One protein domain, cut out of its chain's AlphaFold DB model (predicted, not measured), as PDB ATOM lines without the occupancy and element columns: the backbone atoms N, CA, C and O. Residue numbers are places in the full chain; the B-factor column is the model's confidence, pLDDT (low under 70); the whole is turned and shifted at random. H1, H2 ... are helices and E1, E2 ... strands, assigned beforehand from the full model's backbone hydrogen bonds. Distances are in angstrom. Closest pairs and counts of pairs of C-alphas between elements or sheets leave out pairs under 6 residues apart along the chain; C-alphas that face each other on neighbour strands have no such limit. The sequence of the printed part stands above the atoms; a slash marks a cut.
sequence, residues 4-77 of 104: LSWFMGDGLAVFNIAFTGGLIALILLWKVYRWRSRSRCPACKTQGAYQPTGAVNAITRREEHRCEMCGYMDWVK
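AT A GLANCE: This is residues 4 to 77 of the 104 residues of an uncharacterized protein of Thiothrix sp. Ku-5 (UniProt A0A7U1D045). A small head of three antiparallel strands, E1, E2 and E3, sits at one end of a single long helix, H1, which sticks out from it as a straight arm over residues 4 to 35. A stretch with no named element, residues 38 to 49, joins the arm to the head. The printed part has 74 residues, with one named helix and three named strands in the order H1, E1, E2, E3; the sheet's order is E1, E2, E3 and the class is mixed. The whole is extended, with a radius of gyration of the C-alphas of 22.6 A, and spans 70 by 27 by 14 A.

HOW THE PARTS SIT: The sheet is a meander, each strand the antiparallel neighbour of the one before, of E1, residues 50 to 57, E2, residues 62 to 67, and E3, residues 73 to 76. E1 and E2 form a hairpin at 148 degrees between directions, with N 53 and O 64 within hydrogen-bond range at 2.9 A. E1 bends by 73 degrees at residue 54. E2 and E3 form a hairpin at 146 degrees, with N 65 and O 74 at 2.8 A. H1, residues 4 to 37, is not on the sheet and is apart from E2 and E3; 29 of its 30 O i to N i+4 pairs are within hydrogen-bond range.

IN THESE COORDINATES: E1 is 17.9 A long, E2 16.1 A and E3 9.6 A, ending at C-alpha 76 (120.715, 133.521, 119.900). H1 runs 49.3 A from C-alpha 4 (169.313, 120.947, 154.567) to C-alpha 37 (131.655, 123.810, 122.815).

THE WHOLE: The two C-alphas farthest apart, those of Leu 4 and Ala 58, are 71.4 A apart. The printed part has no cut. The link from H1 to E1 is long, with 12 residues. Mean pLDDT of the printed part is 75.3; residues 4 to 15, 31, 33 to 39 and 48 are under 70.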
ATOM      1  N   LEU A   4     170.761 121.081 154.429       52.50
ATOM      2  CA  LEU A   4     169.313 120.947 154.567       52.50
ATOM      3  C   LEU A   4     168.534 122.236 154.245       52.50
ATOM      4  O   LEU A   4     167.398 122.135 153.785       52.50
ATOM      5  N   SER A   5     169.108 123.432 154.425       54.28
ATOM      6  CA  SER A   5     168.393 124.691 154.150       54.28
ATOM      7  C   SER A   5     168.334 125.045 152.660       54.28
ATOM      8  O   SER A   5     167.376 125.683 152.230       54.28
ATOM      9  N   TRP A   6     169.294 124.567 151.861       50.81
ATOM     10  CA  TRP A   6     169.255 124.663 150.396       50.81
ATOM     11  C   TRP A   6     168.151 123.776 149.806       50.81
ATOM     12  O   TRP A   6     167.302 124.248 149.058       50.81
ATOM     13  N   PHE A   7     168.071 122.512 150.233       51.09
ATOM     14  CA  PHE A   7     167.052 121.583 149.728       51.09
ATOM     15  C   PHE A   7     165.615 121.974 150.106       51.09
ATOM     16  O   PHE A   7     164.695 121.763 149.314       51.09
ATOM     17  N   MET A   8     165.401 122.547 151.296       54.53
ATOM     18  CA  MET A   8     164.059 122.955 151.733       54.53
ATOM     19  C   MET A   8     163.574 124.260 151.080       54.53
ATOM     20  O   MET A   8     162.370 124.409 150.870       54.53
ATOM     21  N   GLY A   9     164.475 125.182 150.723       55.97
ATOM     22  CA  GLY A   9     164.124 126.428 150.028       55.97
ATOM     23  C   GLY A   9     163.826 126.224 148.540       55.97
ATOM     24  O   GLY A   9     162.803 126.699 148.037       55.97
ATOM     25  N   ASP A  10     164.667 125.449 147.852       58.03
ATOM     26  CA  ASP A  10     164.531 125.201 146.412       58.03
ATOM     27  C   ASP A  10     163.342 124.288 146.082       58.03
ATOM     28  O   ASP A  10     162.651 124.492 145.082       58.03
ATOM     29  N   GLY A  11     163.020 123.323 146.952       60.44
ATOM     30  CA  GLY A  11     161.866 122.440 146.762       60.44
ATOM     31  C   GLY A  11     160.529 123.188 146.733       60.44
ATOM     32  O   GLY A  11     159.652 122.866 145.933       60.44
ATOM     33  N   LEU A  12     160.385 124.234 147.554       62.56
ATOM     34  CA  LEU A  12     159.160 125.035 147.631       62.56
ATOM     35  C   LEU A  12     159.013 125.975 146.423       62.56
ATOM     36  O   LEU A  12     157.895 126.207 145.956       62.56
ATOM     37  N   ALA A  13     160.132 126.471 145.885       62.78
ATOM     38  CA  ALA A  13     160.165 127.268 144.662       62.78
ATOM     39  C   ALA A  13     159.837 126.419 143.422       62.78
ATOM     40  O   ALA A  13     158.975 126.796 142.628       62.78
ATOM     41  N   VAL A  14     160.440 125.233 143.293       64.88
ATOM     42  CA  VAL A  14     160.151 124.294 142.194       64.88
ATOM     43  C   VAL A  14     158.706 123.795 142.265       64.88
ATOM     44  O   VAL A  14     158.027 123.740 141.239       64.88
ATOM     45  N   PHE A  15     158.194 123.512 143.468       67.94
ATOM     46  CA  PHE A  15     156.788 123.161 143.669       67.94
ATOM     47  C   PHE A  15     155.853 124.304 143.257       67.94
ATOM     48  O   PHE A  15     154.897 124.066 142.525       67.94
ATOM     49  N   ASN A  16     156.145 125.551 143.645       70.56
ATOM     50  CA  ASN A  16     155.341 126.707 143.239       70.56
ATOM     51  C   ASN A  16     155.344 126.924 141.724       70.56
ATOM     52  O   ASN A  16     154.283 127.187 141.164       70.56
ATOM     53  N   ILE A  17     156.492 126.781 141.052       72.06
ATOM     54  CA  ILE A  17     156.603 126.930 139.592       72.06
ATOM     55  C   ILE A  17     155.835 125.816 138.870       72.06
ATOM     56  O   ILE A  17     155.072 126.089 137.944       72.06
ATOM     57  N   ALA A  18     155.975 124.563 139.311       72.31
ATOM     58  CA  ALA A  18     155.236 123.440 138.737       72.31
ATOM     59  C   ALA A  18     153.721 123.571 138.970       72.31
ATOM     60  O   ALA A  18     152.926 123.295 138.071       72.31
ATOM     61  N   PHE A  19     153.313 124.039 140.152       75.56
ATOM     62  CA  PHE A  19     151.908 124.220 140.513       75.56
ATOM     63  C   PHE A  19     151.261 125.389 139.759       75.56
ATOM     64  O   PHE A  19     150.172 125.239 139.205       75.56
ATOM     65  N   THR A  20     151.942 126.534 139.662       77.62
ATOM     66  CA  THR A  20     151.468 127.676 138.860       77.62
ATOM     67  C   THR A  20     151.464 127.359 137.368       77.62
ATOM     68  O   THR A  20     150.466 127.635 136.704       77.62
ATOM     69  N   GLY A  21     152.503 126.705 136.840       77.38
ATOM     70  CA  GLY A  21     152.537 126.237 135.452       77.38
ATOM     71  C   GLY A  21     151.410 125.248 135.136       77.38
ATOM     72  O   GLY A  21     150.721 125.391 134.124       77.38
ATOM     73  N   GLY A  22     151.157 124.299 136.042       79.94
ATOM     74  CA  GLY A  22     150.045 123.355 135.945       79.94
ATOM     75  C   GLY A  22     148.681 124.046 135.955       79.94
ATOM     76  O   GLY A  22     147.849 123.763 135.095       79.94
ATOM     77  N   LEU A  23     148.460 125.002 136.864       82.69
ATOM     78  CA  LEU A  23     147.224 125.789 136.918       82.69
ATOM     79  C   LEU A  23     147.000 126.613 135.647       82.69
ATOM     80  O   LEU A  23     145.888 126.625 135.119       82.69
ATOM     81  N   ILE A  24     148.043 127.259 135.121       82.50
ATOM     82  CA  ILE A  24     147.960 128.023 133.869       82.50
ATOM     83  C   ILE A  24     147.574 127.099 132.709       82.50
ATOM     84  O   ILE A  24     146.649 127.416 131.958       82.50
ATOM     85  N   ALA A  25     148.210 125.929 132.589       82.81
ATOM     86  CA  ALA A  25     147.863 124.944 131.567       82.81
ATOM     87  C   ALA A  25     146.402 124.474 131.690       82.81
ATOM     88  O   ALA A  25     145.695 124.373 130.684       82.81
ATOM     89  N   LEU A  26     145.918 124.252 132.916       82.94
ATOM     90  CA  LEU A  26     144.544 123.828 133.197       82.94
ATOM     91  C   LEU A  26     143.522 124.919 132.824       82.94
ATOM     92  O   LEU A  26     142.504 124.625 132.196       82.94
ATOM     93  N   ILE A  27     143.824 126.188 133.116       83.50
ATOM     94  CA  ILE A  27     143.005 127.345 132.714       83.50
ATOM     95  C   ILE A  27     142.945 127.470 131.187       83.50
ATOM     96  O   ILE A  27     141.867 127.691 130.624       83.50
ATOM     97  N   LEU A  28     144.082 127.314 130.500       82.50
ATOM     98  CA  LEU A  28     144.145 127.363 129.038       82.50
ATOM     99  C   LEU A  28     143.330 126.228 128.405       82.50
ATOM    100  O   LEU A  28     142.510 126.485 127.521       82.50
ATOM    101  N   LEU A  29     143.470 125.000 128.909       77.44
ATOM    102  CA  LEU A  29     142.660 123.850 128.496       77.44
ATOM    103  C   LEU A  29     141.161 124.107 128.683       77.44
ATOM    104  O   LEU A  29     140.369 123.828 127.780       77.44
ATOM    105  N   TRP A  30     140.762 124.695 129.812       77.38
ATOM    106  CA  TRP A  30     139.360 125.010 130.083       77.38
ATOM    107  C   TRP A  30     138.809 126.081 129.131       77.38
ATOM    108  O   TRP A  30     137.699 125.935 128.608       77.38
ATOM    109  N   LYS A  31     139.599 127.120 128.821       69.75
ATOM    110  CA  LYS A  31     139.243 128.133 127.812       69.75
ATOM    111  C   LYS A  31     139.055 127.514 126.424       69.75
ATOM    112  O   LYS A  31     138.031 127.773 125.789       69.75
ATOM    113  N   VAL A  32     139.982 126.660 125.982       70.44
ATOM    114  CA  VAL A  32     139.904 125.961 124.685       70.44
ATOM    115  C   VAL A  32     138.681 125.040 124.627       70.44
ATOM    116  O   VAL A  32     137.929 125.059 123.650       70.44
ATOM    117  N   TYR A  33     138.426 124.274 125.689       66.69
ATOM    118  CA  TYR A  33     137.261 123.394 125.779       66.69
ATOM    119  C   TYR A  33     135.938 124.172 125.706       66.69
ATOM    120  O   TYR A  33     135.013 123.793 124.975       66.69
ATOM    121  N   ARG A  34     135.854 125.307 126.410       60.97
ATOM    122  CA  ARG A  34     134.676 126.184 126.391       60.97
ATOM    123  C   ARG A  34     134.451 126.802 125.011       60.97
ATOM    124  O   ARG A  34     133.310 126.854 124.553       60.97
ATOM    125  N   TRP A  35     135.517 127.212 124.325       57.94
ATOM    126  CA  TRP A  35     135.442 127.715 122.950       57.94
ATOM    127  C   TRP A  35     134.943 126.650 121.969       57.94
ATOM    128  O   TRP A  35     134.004 126.898 121.216       57.94
ATOM    129  N   ARG A  36     135.474 125.425 122.046       55.91
ATOM    130  CA  ARG A  36     135.084 124.314 121.157       55.91
ATOM    131  C   ARG A  36     133.650 123.815 121.370       55.91
ATOM    132  O   ARG A  36     133.100 123.094 120.537       55.91
ATOM    133  N   SER A  37     133.041 124.164 122.497       53.16
ATOM    134  CA  SER A  37     131.655 123.810 122.815       53.16
ATOM    135  C   SER A  37     130.647 124.816 122.252       53.16
ATOM    136  O   SER A  37     129.495 124.460 122.030       53.16
ATOM    137  N   ARG A  38     131.072 126.054 121.965       56.97
ATOM    138  CA  ARG A  38     130.190 127.130 121.479       56.97
ATOM    139  C   ARG A  38     129.830 127.025 119.991       56.97
ATOM    140  O   ARG A  38     128.924 127.726 119.556       56.97
ATOM    141  N   SER A  39     130.499 126.183 119.207       62.50
ATOM    142  CA  SER A  39     130.207 125.969 117.776       62.50
ATOM    143  C   SER A  39     129.409 124.689 117.492       62.50
ATOM    144  O   SER A  39     129.315 124.262 116.340       62.50
ATOM    145  N   ARG A  40     128.871 124.037 118.530       76.31
ATOM    146  CA  ARG A  40     128.074 122.813 118.385       76.31
ATOM    147  C   ARG A  40     126.594 123.140 118.340       76.31
ATOM    148  O   ARG A  40     126.114 123.924 119.152       76.31
ATOM    149  N   CYS A  41     125.872 122.458 117.459       80.88
ATOM    150  CA  CYS A  41     124.417 122.453 117.519       80.88
ATOM    151  C   CYS A  41     123.950 121.857 118.866       80.88
ATOM    152  O   CYS A  41     124.402 120.764 119.220       80.88
ATOM    153  N   PRO A  42     123.040 122.505 119.611       79.75
ATOM    154  CA  PRO A  42     122.547 121.977 120.885       79.75
ATOM    155  C   PRO A  42     121.745 120.672 120.727       79.75
ATOM    156  O   PRO A  42     121.750 119.849 121.639       79.75
ATOM    157  N   ALA A  43     121.124 120.440 119.565       84.50
ATOM    158  CA  ALA A  43     120.354 119.228 119.287       84.50
ATOM    159  C   ALA A  43     121.239 118.047 118.846       84.50
ATOM    160  O   ALA A  43     121.282 117.016 119.512       84.50
ATOM    161  N   CYS A  44     121.981 118.186 117.740       83.69
ATOM    162  CA  CYS A  44     122.755 117.077 117.159       83.69
ATOM    163  C   CYS A  44     124.236 117.059 117.566       83.69
ATOM    164  O   CYS A  44     124.980 116.185 117.126       83.69
ATOM    165  N   LYS A  45     124.696 118.035 118.362       81.94
ATOM    166  CA  LYS A  45     126.085 118.184 118.847       81.94
ATOM    167  C   LYS A  45     127.154 118.266 117.747       81.94
ATOM    168  O   LYS A  45     128.346 118.261 118.061       81.94
ATOM    169  N   THR A  46     126.746 118.396 116.484       79.56
ATOM    170  CA  THR A  46     127.656 118.496 115.338       79.56
ATOM    171  C   THR A  46     128.349 119.856 115.347       79.56
ATOM    172  O   THR A  46     127.704 120.885 115.565       79.56
ATOM    173  N   GLN A  47     129.673 119.854 115.173       77.38
ATOM    174  CA  GLN A  47     130.505 121.063 115.157       77.38
ATOM    175  C   GLN A  47     130.401 121.769 113.804       77.38
ATOM    176  O   GLN A  47     130.394 121.108 112.772       77.38
ATOM    177  N   GLY A  48     130.330 123.102 113.812       69.94
ATOM    178  CA  GLY A  48     130.391 123.933 112.598       69.94
ATOM    179  C   GLY A  48     129.114 123.954 111.751       69.94
ATOM    180  O   GLY A  48     128.981 124.797 110.874       69.94
ATOM    181  N   ALA A  49     128.152 123.082 112.050       77.56
ATOM    182  CA  ALA A  49     126.883 123.005 111.336       77.56
ATOM    183  C   ALA A  49     125.838 124.028 111.807       77.56
ATOM    184  O   ALA A  49     124.771 124.085 111.214       77.56
ATOM    185  N   TYR A  50     126.082 124.749 112.906       83.56
ATOM    186  CA  TYR A  50     125.145 125.706 113.503       83.56
ATOM    187  C   TYR A  50     125.574 127.130 113.144       83.56
ATOM    188  O   TYR A  50     126.584 127.609 113.667       83.56
ATOM    189  N   GLN A  51     124.851 127.754 112.214       82.19
ATOM    190  CA  GLN A  51     125.216 129.031 111.598       82.19
ATOM    191  C   GLN A  51     124.052 130.035 111.634       82.19
ATOM    192  O   GLN A  51     122.891 129.614 111.635       82.19
ATOM    193  N   PRO A  52     124.337 131.350 111.667       83.00
ATOM    194  CA  PRO A  52     123.306 132.378 111.586       83.00
ATOM    195  C   PRO A  52     122.635 132.369 110.206       83.00
ATOM    196  O   PRO A  52     123.311 132.270 109.185       83.00
ATOM    197  N   THR A  53     121.309 132.503 110.162       86.38
ATOM    198  CA  THR A  53     120.539 132.557 108.903       86.38
ATOM    199  C   THR A  53     120.490 133.960 108.296       86.38
ATOM    200  O   THR A  53     120.047 134.129 107.164       86.38
ATOM    201  N   GLY A  54     120.923 134.976 109.049       81.50
ATOM    202  CA  GLY A  54     120.783 136.389 108.693       81.50
ATOM    203  C   GLY A  54     119.440 137.000 109.108       81.50
ATOM    204  O   GLY A  54     119.290 138.219 109.049       81.50
ATOM    205  N   ALA A  55     118.481 136.200 109.588       84.56
ATOM    206  CA  ALA A  55     117.246 136.730 110.153       84.56
ATOM    207  C   ALA A  55     117.507 137.311 111.553       84.56
ATOM    208  O   ALA A  55     118.042 136.644 112.441       84.56
ATOM    209  N   VAL A  56     117.106 138.568 111.758       84.12
ATOM    210  CA  VAL A  56     117.248 139.275 113.037       84.12
ATOM    211  C   VAL A  56     115.878 139.730 113.514       84.12
ATOM    212  O   VAL A  56     115.136 140.399 112.796       84.12
ATOM    213  N   ASN A  57     115.541 139.392 114.755       80.81
ATOM    214  CA  ASN A  57     114.324 139.878 115.382       80.81
ATOM    215  C   ASN A  57     114.558 141.305 115.889       80.81
ATOM    216  O   ASN A  57     115.323 141.512 116.832       80.81
ATOM    217  N   ALA A  58     113.877 142.282 115.285       77.94
ATOM    218  CA  ALA A  58     114.011 143.697 115.630       77.94
ATOM    219  C   ALA A  58     113.581 144.026 117.073       77.94
ATOM    220  O   ALA A  58     114.113 144.955 117.677       77.94
ATOM    221  N   ILE A  59     112.654 143.250 117.647       78.06
ATOM    222  CA  ILE A  59     112.122 143.463 118.999       78.06
ATOM    223  C   ILE A  59     113.096 142.908 120.038       78.06
ATOM    224  O   ILE A  59     113.466 143.593 120.987       78.06
ATOM    225  N   THR A  60     113.539 141.661 119.860       78.38
ATOM    226  CA  THR A  60     114.391 140.983 120.851       78.38
ATOM    227  C   THR A  60     115.886 141.152 120.593       78.38
ATOM    228  O   THR A  60     116.683 140.699 121.413       78.38
ATOM    229  N   ARG A  61     116.272 141.746 119.455       77.06
ATOM    230  CA  ARG A  61     117.660 141.879 118.972       77.06
ATOM    231  C   ARG A  61     118.430 140.553 119.018       77.06
ATOM    232  O   ARG A  61     119.578 140.492 119.452       77.06
ATOM    233  N   ARG A  62     117.758 139.467 118.624       83.06
ATOM    234  CA  ARG A  62     118.334 138.116 118.531       83.06
ATOM    235  C   ARG A  62     118.496 137.739 117.066       83.06
ATOM    236  O   ARG A  62     117.626 138.073 116.265       83.06
ATOM    237  N   GLU A  63     119.579 137.047 116.754       86.88
ATOM    238  CA  GLU A  63     119.824 136.440 115.448       86.88
ATOM    239  C   GLU A  63     119.333 134.992 115.456       86.88
ATOM    240  O   GLU A  63     119.531 134.251 116.422       86.88
ATOM    241  N   GLU A  64     118.661 134.591 114.388       86.75
ATOM    242  CA  GLU A  64     118.273 133.203 114.191       86.75
ATOM    243  C   GLU A  64     119.494 132.397 113.743       86.75
ATOM    244  O   GLU A  64     120.223 132.773 112.823       86.75
ATOM    245  N   HIS A  65     119.725 131.273 114.412       88.38
ATOM    246  CA  HIS A  65     120.725 130.289 114.028       88.38
ATOM    247  C   HIS A  65     120.036 128.998 113.637       88.38
ATOM    248  O   HIS A  65     119.138 128.521 114.335       88.38
ATOM    249  N   ARG A  66     120.518 128.385 112.559       86.62
ATOM    250  CA  ARG A  66     120.027 127.113 112.047       86.62
ATOM    251  C   ARG A  66     121.154 126.099 111.959       86.62
ATOM    252  O   ARG A  66     122.280 126.413 111.582       86.62
ATOM    253  N   CYS A  67     120.838 124.856 112.304       88.50
ATOM    254  CA  CYS A  67     121.712 123.729 112.047       88.50
ATOM    255  C   CYS A  67     121.427 123.111 110.677       88.50
ATOM    256  O   CYS A  67     120.332 122.598 110.456       88.50
ATOM    257  N   GLU A  68     122.422 123.077 109.795       84.00
ATOM    258  CA  GLU A  68     122.287 122.488 108.454       84.00
ATOM    259  C   GLU A  68     122.140 120.958 108.477       84.00
ATOM    260  O   GLU A  68     121.555 120.377 107.571       84.00
ATOM    261  N   MET A  69     122.614 120.297 109.538       85.62
ATOM    262  CA  MET A  69     122.620 118.832 109.631       85.62
ATOM    263  C   MET A  69     121.311 118.243 110.163       85.62
ATOM    264  O   MET A  69     120.897 117.174 109.730       85.62
ATOM    265  N   CYS A  70     120.675 118.898 111.138       86.50
ATOM    266  CA  CYS A  70     119.460 118.384 111.786       86.50
ATOM    267  C   CYS A  70     118.250 119.317 111.668       86.50
ATOM    268  O   CYS A  70     117.176 118.980 112.157       86.50
ATOM    269  N   GLY A  71     118.416 120.500 111.072       87.19
ATOM    270  CA  GLY A  71     117.346 121.480 110.902       87.19
ATOM    271  C   GLY A  71     116.945 122.234 112.172       87.19
ATOM    272  O   GLY A  71     116.028 123.045 112.107       87.19
ATOM    273  N   TYR A  72     117.612 122.003 113.308       89.06
ATOM    274  CA  TYR A  72     117.327 122.709 114.558       89.06
ATOM    275  C   TYR A  72     117.526 124.223 114.407       89.06
ATOM    276  O   TYR A  72     118.556 124.650 113.881       89.06
ATOM    277  N   MET A  73     116.574 125.015 114.902       87.00
ATOM    278  CA  MET A  73     116.582 126.479 114.847       87.00
ATOM    279  C   MET A  73     116.408 127.068 116.246       87.00
ATOM    280  O   MET A  73     115.615 126.550 117.032       87.00
ATOM    281  N   ASP A  74     117.150 128.129 116.558       87.56
ATOM    282  CA  ASP A  74     117.028 128.858 117.827       87.56
ATOM    283  C   ASP A  74     117.485 130.321 117.675       87.56
ATOM    284  O   ASP A  74     118.242 130.662 116.764       87.56
ATOM    285  N   TRP A  75     117.006 131.188 118.566       86.31
ATOM    286  CA  TRP A  75     117.248 132.629 118.563       86.31
ATOM    287  C   TRP A  75     118.317 132.998 119.591       86.31
ATOM    288  O   TRP A  75     118.066 133.081 120.803       86.31
ATOM    289  N   VAL A  76     119.514 133.291 119.096       82.25
ATOM    290  CA  VAL A  76     120.715 133.521 119.900       82.25
ATOM    291  C   VAL A  76     121.053 135.012 119.925       82.25
ATOM    292  O   VAL A  76     120.692 135.773 119.031       82.25
ATOM    293  N   LYS A  77     121.719 135.478 120.986       79.44
ATOM    294  CA  LYS A  77     122.232 136.856 121.018       79.44
ATOM    295  C   LYS A  77     123.409 136.984 120.031       79.44
ATOM    296  O   LYS A  77     124.274 136.102 120.066       79.44
TER     297      LYS A  77